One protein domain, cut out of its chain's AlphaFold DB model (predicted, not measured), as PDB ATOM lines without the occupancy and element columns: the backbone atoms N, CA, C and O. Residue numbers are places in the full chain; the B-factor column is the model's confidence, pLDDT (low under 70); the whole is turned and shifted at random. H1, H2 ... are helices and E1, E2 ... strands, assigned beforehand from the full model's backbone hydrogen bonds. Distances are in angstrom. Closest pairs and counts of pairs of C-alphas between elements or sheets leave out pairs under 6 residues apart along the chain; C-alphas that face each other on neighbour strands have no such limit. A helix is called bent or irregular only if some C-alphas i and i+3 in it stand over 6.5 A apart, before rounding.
ATOM      1  N   LYS A   3       9.814  -8.883 -71.783       71.50
ATOM      2  CA  LYS A   3       9.001  -9.791 -72.596       71.50
ATOM      3  C   LYS A   3       7.644  -9.150 -72.847       71.50
ATOM      4  O   LYS A   3       7.091  -8.551 -71.925       71.50
ATOM      5  N   PHE A   4       7.136  -9.279 -74.064       68.62
ATOM      6  CA  PHE A   4       5.795  -8.854 -74.459       68.62
ATOM      7  C   PHE A   4       5.227  -9.946 -75.362       68.62
ATOM      8  O   PHE A   4       5.938 -10.380 -76.258       68.62
ATOM      9  N   ASP A   5       4.018 -10.446 -75.100       69.19
ATOM     10  CA  ASP A   5       3.452 -11.602 -75.830       69.19
ATOM     11  C   ASP A   5       4.342 -12.857 -75.865       69.19
ATOM     12  O   ASP A   5       4.323 -13.634 -76.809       69.19
ATOM     13  N   GLY A   6       5.183 -13.063 -74.849       68.81
ATOM     14  CA  GLY A   6       6.158 -14.162 -74.853       68.81
ATOM     15  C   GLY A   6       7.401 -13.911 -75.720       68.81
ATOM     16  O   GLY A   6       8.401 -14.594 -75.516       68.81
ATOM     17  N   VAL A   7       7.390 -12.877 -76.564       76.31
ATOM     18  CA  VAL A   7       8.508 -12.435 -77.407       76.31
ATOM     19  C   VAL A   7       9.511 -11.624 -76.583       76.31
ATOM     20  O   VAL A   7       9.148 -10.699 -75.841       76.31
ATOM     21  N   GLU A   8      10.797 -11.956 -76.696       81.12
ATOM     22  CA  GLU A   8      11.866 -11.249 -75.984       81.12
ATOM     23  C   GLU A   8      12.324  -9.980 -76.722       81.12
ATOM     24  O   GLU A   8      12.638  -9.992 -77.912       81.12
ATOM     25  N   CYS A   9      12.413  -8.870 -75.982       82.44
ATOM     26  CA  CYS A   9      12.977  -7.609 -76.455       82.44
ATOM     27  C   CYS A   9      14.390  -7.398 -75.901       82.44
ATOM     28  O   CYS A   9      14.597  -7.301 -74.676       82.44
ATOM     29  N   GLU A  10      15.355  -7.227 -76.805       86.31
ATOM     30  CA  GLU A  10      16.711  -6.796 -76.478       86.31
ATOM     31  C   GLU A  10      16.920  -5.340 -76.922       86.31
ATOM     32  O   GLU A  10      16.842  -5.013 -78.105       86.31
ATOM     33  N   VAL A  11      17.198  -4.445 -75.965       85.88
ATOM     34  CA  VAL A  11      17.461  -3.024 -76.240       85.88
ATOM     35  C   VAL A  11      18.961  -2.762 -76.196       85.88
ATOM     36  O   VAL A  11      19.582  -2.832 -75.131       85.88
ATOM     37  N   LYS A  12      19.540  -2.405 -77.343       85.62
ATOM     38  CA  LYS A  12      20.961  -2.067 -77.483       85.62
ATOM     39  C   LYS A  12      21.145  -0.553 -77.465       85.62
ATOM     40  O   LYS A  12      20.414   0.190 -78.119       85.62
ATOM     41  N   LYS A  13      22.144  -0.084 -76.710       83.06
ATOM     42  CA  LYS A  13      22.538   1.330 -76.677       83.06
ATOM     43  C   LYS A  13      23.653   1.560 -77.699       83.06
ATOM     44  O   LYS A  13      24.760   1.065 -77.505       83.06
ATOM     45  N   LYS A  14      23.346   2.289 -78.773       80.50
ATOM     46  CA  LYS A  14      24.315   2.748 -79.784       80.50
ATOM     47  C   LYS A  14      24.539   4.258 -79.601       80.50
ATOM     48  O   LYS A  14      25.042   4.648 -78.548       80.50
ATOM     49  N   LYS A  15      24.163   5.114 -80.561       78.06
ATOM     50  CA  LYS A  15      24.118   6.580 -80.369       78.06
ATOM     51  C   LYS A  15      22.815   7.017 -79.672       78.06
ATOM     52  O   LYS A  15      22.799   8.044 -79.002       78.06
ATOM     53  N   GLY A  16      21.776   6.188 -79.753       85.00
ATOM     54  CA  GLY A  16      20.527   6.207 -78.995       85.00
ATOM     55  C   GLY A  16      20.151   4.796 -78.526       85.00
ATOM     56  O   GLY A  16      21.030   3.990 -78.199       85.00
ATOM     57  N   PHE A  17      18.857   4.486 -78.484       85.38
ATOM     58  CA  PHE A  17      18.325   3.178 -78.093       85.38
ATOM     59  C   PHE A  17      17.633   2.497 -79.270       85.38
ATOM     60  O   PHE A  17      16.773   3.093 -79.911       85.38
ATOM     61  N   VAL A  18      18.010   1.248 -79.533       87.00
ATOM     62  CA  VAL A  18      17.434   0.411 -80.590       87.00
ATOM     63  C   VAL A  18      16.873  -0.846 -79.944       87.00
ATOM     64  O   VAL A  18      17.599  -1.534 -79.224       87.00
ATOM     65  N   ALA A  19      15.593  -1.127 -80.174       86.94
ATOM     66  CA  ALA A  19      14.963  -2.375 -79.769       86.94
ATOM     67  C   ALA A  19      15.113  -3.409 -80.883       86.94
ATOM     68  O   ALA A  19      14.939  -3.102 -82.059       86.94
ATOM     69  N   THR A  20      15.439  -4.634 -80.499       85.88
ATOM     70  CA  THR A  20      15.574  -5.769 -81.408       85.88
ATOM     71  C   THR A  20      14.653  -6.888 -80.948       85.88
ATOM     72  O   THR A  20      14.465  -7.093 -79.744       85.88
ATOM     73  N   CYS A  21      14.039  -7.553 -81.920       83.94
ATOM     74  CA  CYS A  21      13.114  -8.660 -81.741       83.94
ATOM     75  C   CYS A  21      13.766  -9.961 -82.222       83.94
ATOM     76  O   CYS A  21      14.556  -9.954 -83.168       83.94
ATOM     77  N   GLU A  22      13.399 -11.087 -81.616       81.06
ATOM     78  CA  GLU A  22      13.905 -12.417 -81.984       81.06
ATOM     79  C   GLU A  22      13.595 -12.829 -83.434       81.06
ATOM     80  O   GLU A  22      14.335 -13.616 -84.019       81.06
ATOM     81  N   CYS A  23      12.572 -12.238 -84.065       77.31
ATOM     82  CA  CYS A  23      12.276 -12.457 -85.485       77.31
ATOM     83  C   CYS A  23      13.258 -11.764 -86.451       77.31
ATOM     84  O   CYS A  23      13.085 -11.855 -87.666       77.31
ATOM     85  N   GLY A  24      14.266 -11.048 -85.938       81.38
ATOM     86  CA  GLY A  24      15.236 -10.294 -86.737       81.38
ATOM     87  C   GLY A  24      14.805  -8.865 -87.077       81.38
ATOM     88  O   GLY A  24      15.472  -8.205 -87.872       81.38
ATOM     89  N   TRP A  25      13.711  -8.368 -86.489       84.50
ATOM     90  CA  TRP A  25      13.296  -6.969 -86.619       84.50
ATOM     91  C   TRP A  25      14.101  -6.055 -85.683       84.50
ATOM     92  O   TRP A  25      14.285  -6.369 -84.505       84.50
ATOM     93  N   GLU A  26      14.540  -4.902 -86.191       85.75
ATOM     94  CA  GLU A  26      15.206  -3.848 -85.418       85.75
ATOM     95  C   GLU A  26      14.444  -2.521 -85.569       85.75
ATOM     96  O   GLU A  26      14.020  -2.159 -86.667       85.75
ATOM     97  N   SER A  27      14.283  -1.783 -84.470       84.62
ATOM     98  CA  SER A  27      13.667  -0.456 -84.478       84.62
ATOM     99  C   SER A  27      14.637   0.621 -84.970       84.62
ATOM    100  O   SER A  27      15.855   0.499 -84.830       84.62
ATOM    101  N   ASP A  28      14.100   1.760 -85.409       86.50
ATOM    102  CA  ASP A  28      14.912   2.969 -85.577       86.50
ATOM    103  C   ASP A  28      15.565   3.399 -84.255       86.50
ATOM    104  O   ASP A  28      15.088   3.078 -83.161       86.50
ATOM    105  N   GLU A  29      16.634   4.189 -84.356       87.50
ATOM    106  CA  GLU A  29      17.328   4.756 -83.204       87.50
ATOM    107  C   GLU A  29      16.452   5.803 -82.494       87.50
ATOM    108  O   GLU A  29      16.128   6.856 -83.047       87.50
ATOM    109  N   LYS A  30      16.057   5.508 -81.250       87.94
ATOM    110  CA  LYS A  30      15.226   6.380 -80.408       87.94
ATOM    111  C   LYS A  30      16.047   7.109 -79.349       87.94
ATOM    112  O   LYS A  30      17.169   6.718 -79.018       87.94
ATOM    113  N   ARG A  31      15.486   8.195 -78.804       83.06
ATOM    114  CA  ARG A  31      16.174   9.046 -77.814       83.06
ATOM    115  C   ARG A  31      16.133   8.438 -76.419       83.06
ATOM    116  O   ARG A  31      17.081   8.599 -75.651       83.06
ATOM    117  N   THR A  32      15.053   7.731 -76.106       86.69
ATOM    118  CA  THR A  32      14.822   7.088 -74.810       86.69
ATOM    119  C   THR A  32      14.642   5.581 -74.971       86.69
ATOM    120  O   THR A  32      14.374   5.079 -76.065       86.69
ATOM    121  N   LYS A  33      14.823   4.835 -73.876       82.88
ATOM    122  CA  LYS A  33      14.602   3.380 -73.876       82.88
ATOM    123  C   LYS A  33      13.126   3.061 -74.061       82.88
ATOM    124  O   LYS A  33      12.782   2.083 -74.711       82.88
ATOM    125  N   GLU A  34      12.274   3.895 -73.485       84.06
ATOM    126  CA  GLU A  34      10.828   3.759 -73.465       84.06
ATOM    127  C   GLU A  34      10.250   3.888 -74.878       84.06
ATOM    128  O   GLU A  34       9.453   3.050 -75.281       84.06
ATOM    129  N   GLU A  35      10.723   4.853 -75.672       85.81
ATOM    130  CA  GLU A  35      10.331   4.995 -77.084       85.81
ATOM    131  C   GLU A  35      10.705   3.764 -77.925       85.81
ATOM    132  O   GLU A  35       9.943   3.354 -78.801       85.81
ATOM    133  N   ALA A  36      11.868   3.158 -77.659       82.75
ATOM    134  CA  ALA A  36      12.289   1.937 -78.345       82.75
ATOM    135  C   ALA A  36      11.408   0.736 -77.954       82.75
ATOM    136  O   ALA A  36      11.067  -0.077 -78.808       82.75
ATOM    137  N   ILE A  37      10.994   0.652 -76.685       84.69
ATOM    138  CA  ILE A  37      10.082  -0.394 -76.198       84.69
ATOM    139  C   ILE A  37       8.687  -0.234 -76.811       84.69
ATOM    140  O   ILE A  37       8.137  -1.219 -77.283       84.69
ATOM    141  N   ILE A  38       8.142   0.984 -76.873       87.06
ATOM    142  CA  ILE A  38       6.829   1.237 -77.495       87.06
ATOM    143  C   ILE A  38       6.850   0.818 -78.969       87.06
ATOM    144  O   ILE A  38       5.958   0.114 -79.428       87.06
ATOM    145  N   SER A  39       7.918   1.162 -79.694       84.44
ATOM    146  CA  SER A  39       8.081   0.740 -81.089       84.44
ATOM    147  C   SER A  39       8.151  -0.783 -81.246       84.44
ATOM    148  O   SER A  39       7.706  -1.304 -82.266       84.44
ATOM    149  N   PHE A  40       8.724  -1.488 -80.268       85.75
ATOM    150  CA  PHE A  40       8.738  -2.948 -80.235       85.75
ATOM    151  C   PHE A  40       7.345  -3.522 -79.946       85.75
ATOM    152  O   PHE A  40       6.922  -4.437 -80.644       85.75
ATOM    153  N   GLU A  41       6.606  -2.972 -78.980       84.75
ATOM    154  CA  GLU A  41       5.230  -3.396 -78.685       84.75
ATOM    155  C   GLU A  41       4.312  -3.211 -79.905       84.75
ATOM    156  O   GLU A  41       3.538  -4.109 -80.240       84.75
ATOM    157  N   ASP A  42       4.447  -2.094 -80.627       86.62
ATOM    158  CA  ASP A  42       3.711  -1.837 -81.871       86.62
ATOM    159  C   ASP A  42       4.087  -2.832 -82.983       86.62
ATOM    160  O   ASP A  42       3.218  -3.303 -83.726       86.62
ATOM    161  N   HIS A  43       5.367  -3.205 -83.092       85.62
ATOM    162  CA  HIS A  43       5.817  -4.247 -84.020       85.62
ATOM    163  C   HIS A  43       5.209  -5.614 -83.679       85.62
ATOM    164  O   HIS A  43       4.663  -6.279 -84.561       85.62
ATOM    165  N   VAL A  44       5.274  -6.027 -82.410       81.56
ATOM    166  CA  VAL A  44       4.734  -7.318 -81.955       81.56
ATOM    167  C   VAL A  44       3.226  -7.387 -82.201       81.56
ATOM    168  O   VAL A  44       2.741  -8.368 -82.752       81.56
ATOM    169  N   ARG A  45       2.494  -6.301 -81.922       81.12
ATOM    170  CA  ARG A  45       1.047  -6.216 -82.178       81.12
ATOM    171  C   ARG A  45       0.674  -6.253 -83.658       81.12
ATOM    172  O   ARG A  45      -0.373  -6.803 -83.994       81.12
ATOM    173  N   SER A  46       1.472  -5.628 -84.523       81.31
ATOM    174  CA  SER A  46       1.162  -5.493 -85.954       81.31
ATOM    175  C   SER A  46       1.569  -6.703 -86.793       81.31
ATOM    176  O   SER A  46       1.028  -6.886 -87.884       81.31
ATOM    177  N   ASN A  47       2.492  -7.536 -86.309       76.62
ATOM    178  CA  ASN A  47       3.009  -8.665 -87.068       76.62
ATOM    179  C   ASN A  47       2.309  -9.985 -86.675       76.62
ATOM    180  O   ASN A  47       2.486 -10.461 -85.553       76.62
ATOM    181  N   PRO A  48       1.557 -10.633 -87.588       66.25
ATOM    182  CA  PRO A  48       0.839 -11.877 -87.301       66.25
ATOM    183  C   PRO A  48       1.765 -13.053 -86.964       66.25
ATOM    184  O   PRO A  48       1.294 -14.043 -86.419       66.25
ATOM    185  N   SER A  49       3.073 -12.958 -87.244       67.31
ATOM    186  CA  SER A  49       4.046 -13.984 -86.841       67.31
ATOM    187  C   SER A  49       4.247 -14.077 -85.327       67.31
ATOM    188  O   SER A  49       4.739 -15.095 -84.857       67.31
ATOM    189  N   HIS A  50       3.897 -13.022 -84.585       63.25
ATOM    190  CA  HIS A  50       3.961 -12.988 -83.119       63.25
ATOM    191  C   HIS A  50       2.599 -13.249 -82.469       63.25
ATOM    192  O   HIS A  50       2.529 -13.552 -81.283       63.25
ATOM    193  N   HIS A  51       1.518 -13.230 -83.258       54.78
ATOM    194  CA  HIS A  51       0.199 -13.732 -82.866       54.78
ATOM    195  C   HIS A  51       0.179 -15.264 -82.932       54.78
ATOM    196  O   HIS A  51      -0.597 -15.867 -83.667       54.78
TER     197      HIS A  51
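This is residues 3 to 51 of the 122 residues of the protein "DUF1232 domain-containing protein" of candidate division MSBL1 archaeon SCGC-AAA259A05 (UniProt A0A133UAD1). Picture a small two-stranded hairpin, E1 and E2, with one helix, H1, packed along it, and a long loop, residues 22 to 32, that folds back from the end of E2 to the start of H1. H1 approaches both strands, E2 more than E1. The printed part has 49 residues, with two named strands and one named helix in the order E1, E2, H1; the sheet has the order E1 - E2 and is antiparallel, and the class is mixed, helices and strands. The whole is compact, with a radius of gyration of the C-alphas of 10.0 A, and only just elongated, its C-alphas spanning 31 by 16 by 15 A.

Begin with the sheet, a hairpin of E1, residues 7 to 13, and E2, residues 17 to 21, whose directions stand at 153 degrees, antiparallel. Look at C-alphas 11 and 19, which face each other at 4.4 A. Beside them, N 12 and O 18 are 2.8 A apart and N 20 and O 10 are 2.8 A apart, both pairs within hydrogen-bond range. Outside the named strands, residues 3 to 4 form a short antiparallel pairing with residues 7 to 8 of E1. Now go to H1, residues 33 to 46. Its closest C-alphas to E2 are those of Ala 36 and Ala 19, 5.3 A apart, and the two centres are 8.7 A apart. Its closest C-alphas to E1 are those of Phe 40 and Cys 9, 7.3 A apart, with 10.1 A from centre to centre. In H1 every O i to N i+4 pair is within hydrogen-bond range.

Find C-alpha 7 at (8.508, -12.435, -77.407); from there E1 runs 19.7 A to C-alpha 13 at (22.538, 1.330, -76.677). After the turn, E2 runs from Phe 17 to Cys 21, 13.4 A from first to last C-alpha. H1 begins at Lys 33, C-alpha at (14.602, 3.380, -73.876), and runs 20.1 A to Ser 46, C-alpha at (1.162, -5.493, -85.954). H1 is not bent.

The two C-alphas farthest apart are those of Lys 15 and His 51, 31.5 A, while those of Lys 3 and His 51, the first and last printed, are 14.1 A apart. The printed part has no cut. The link from E1 to E2, 3 residues, is tight, and the link from E2 to H1, 11 residues, is long. The mean pLDDT of the printed part is 80.9; look for values under 70 at residues 4 to 6 and 48 to 51, where this predicted model's confidence is low.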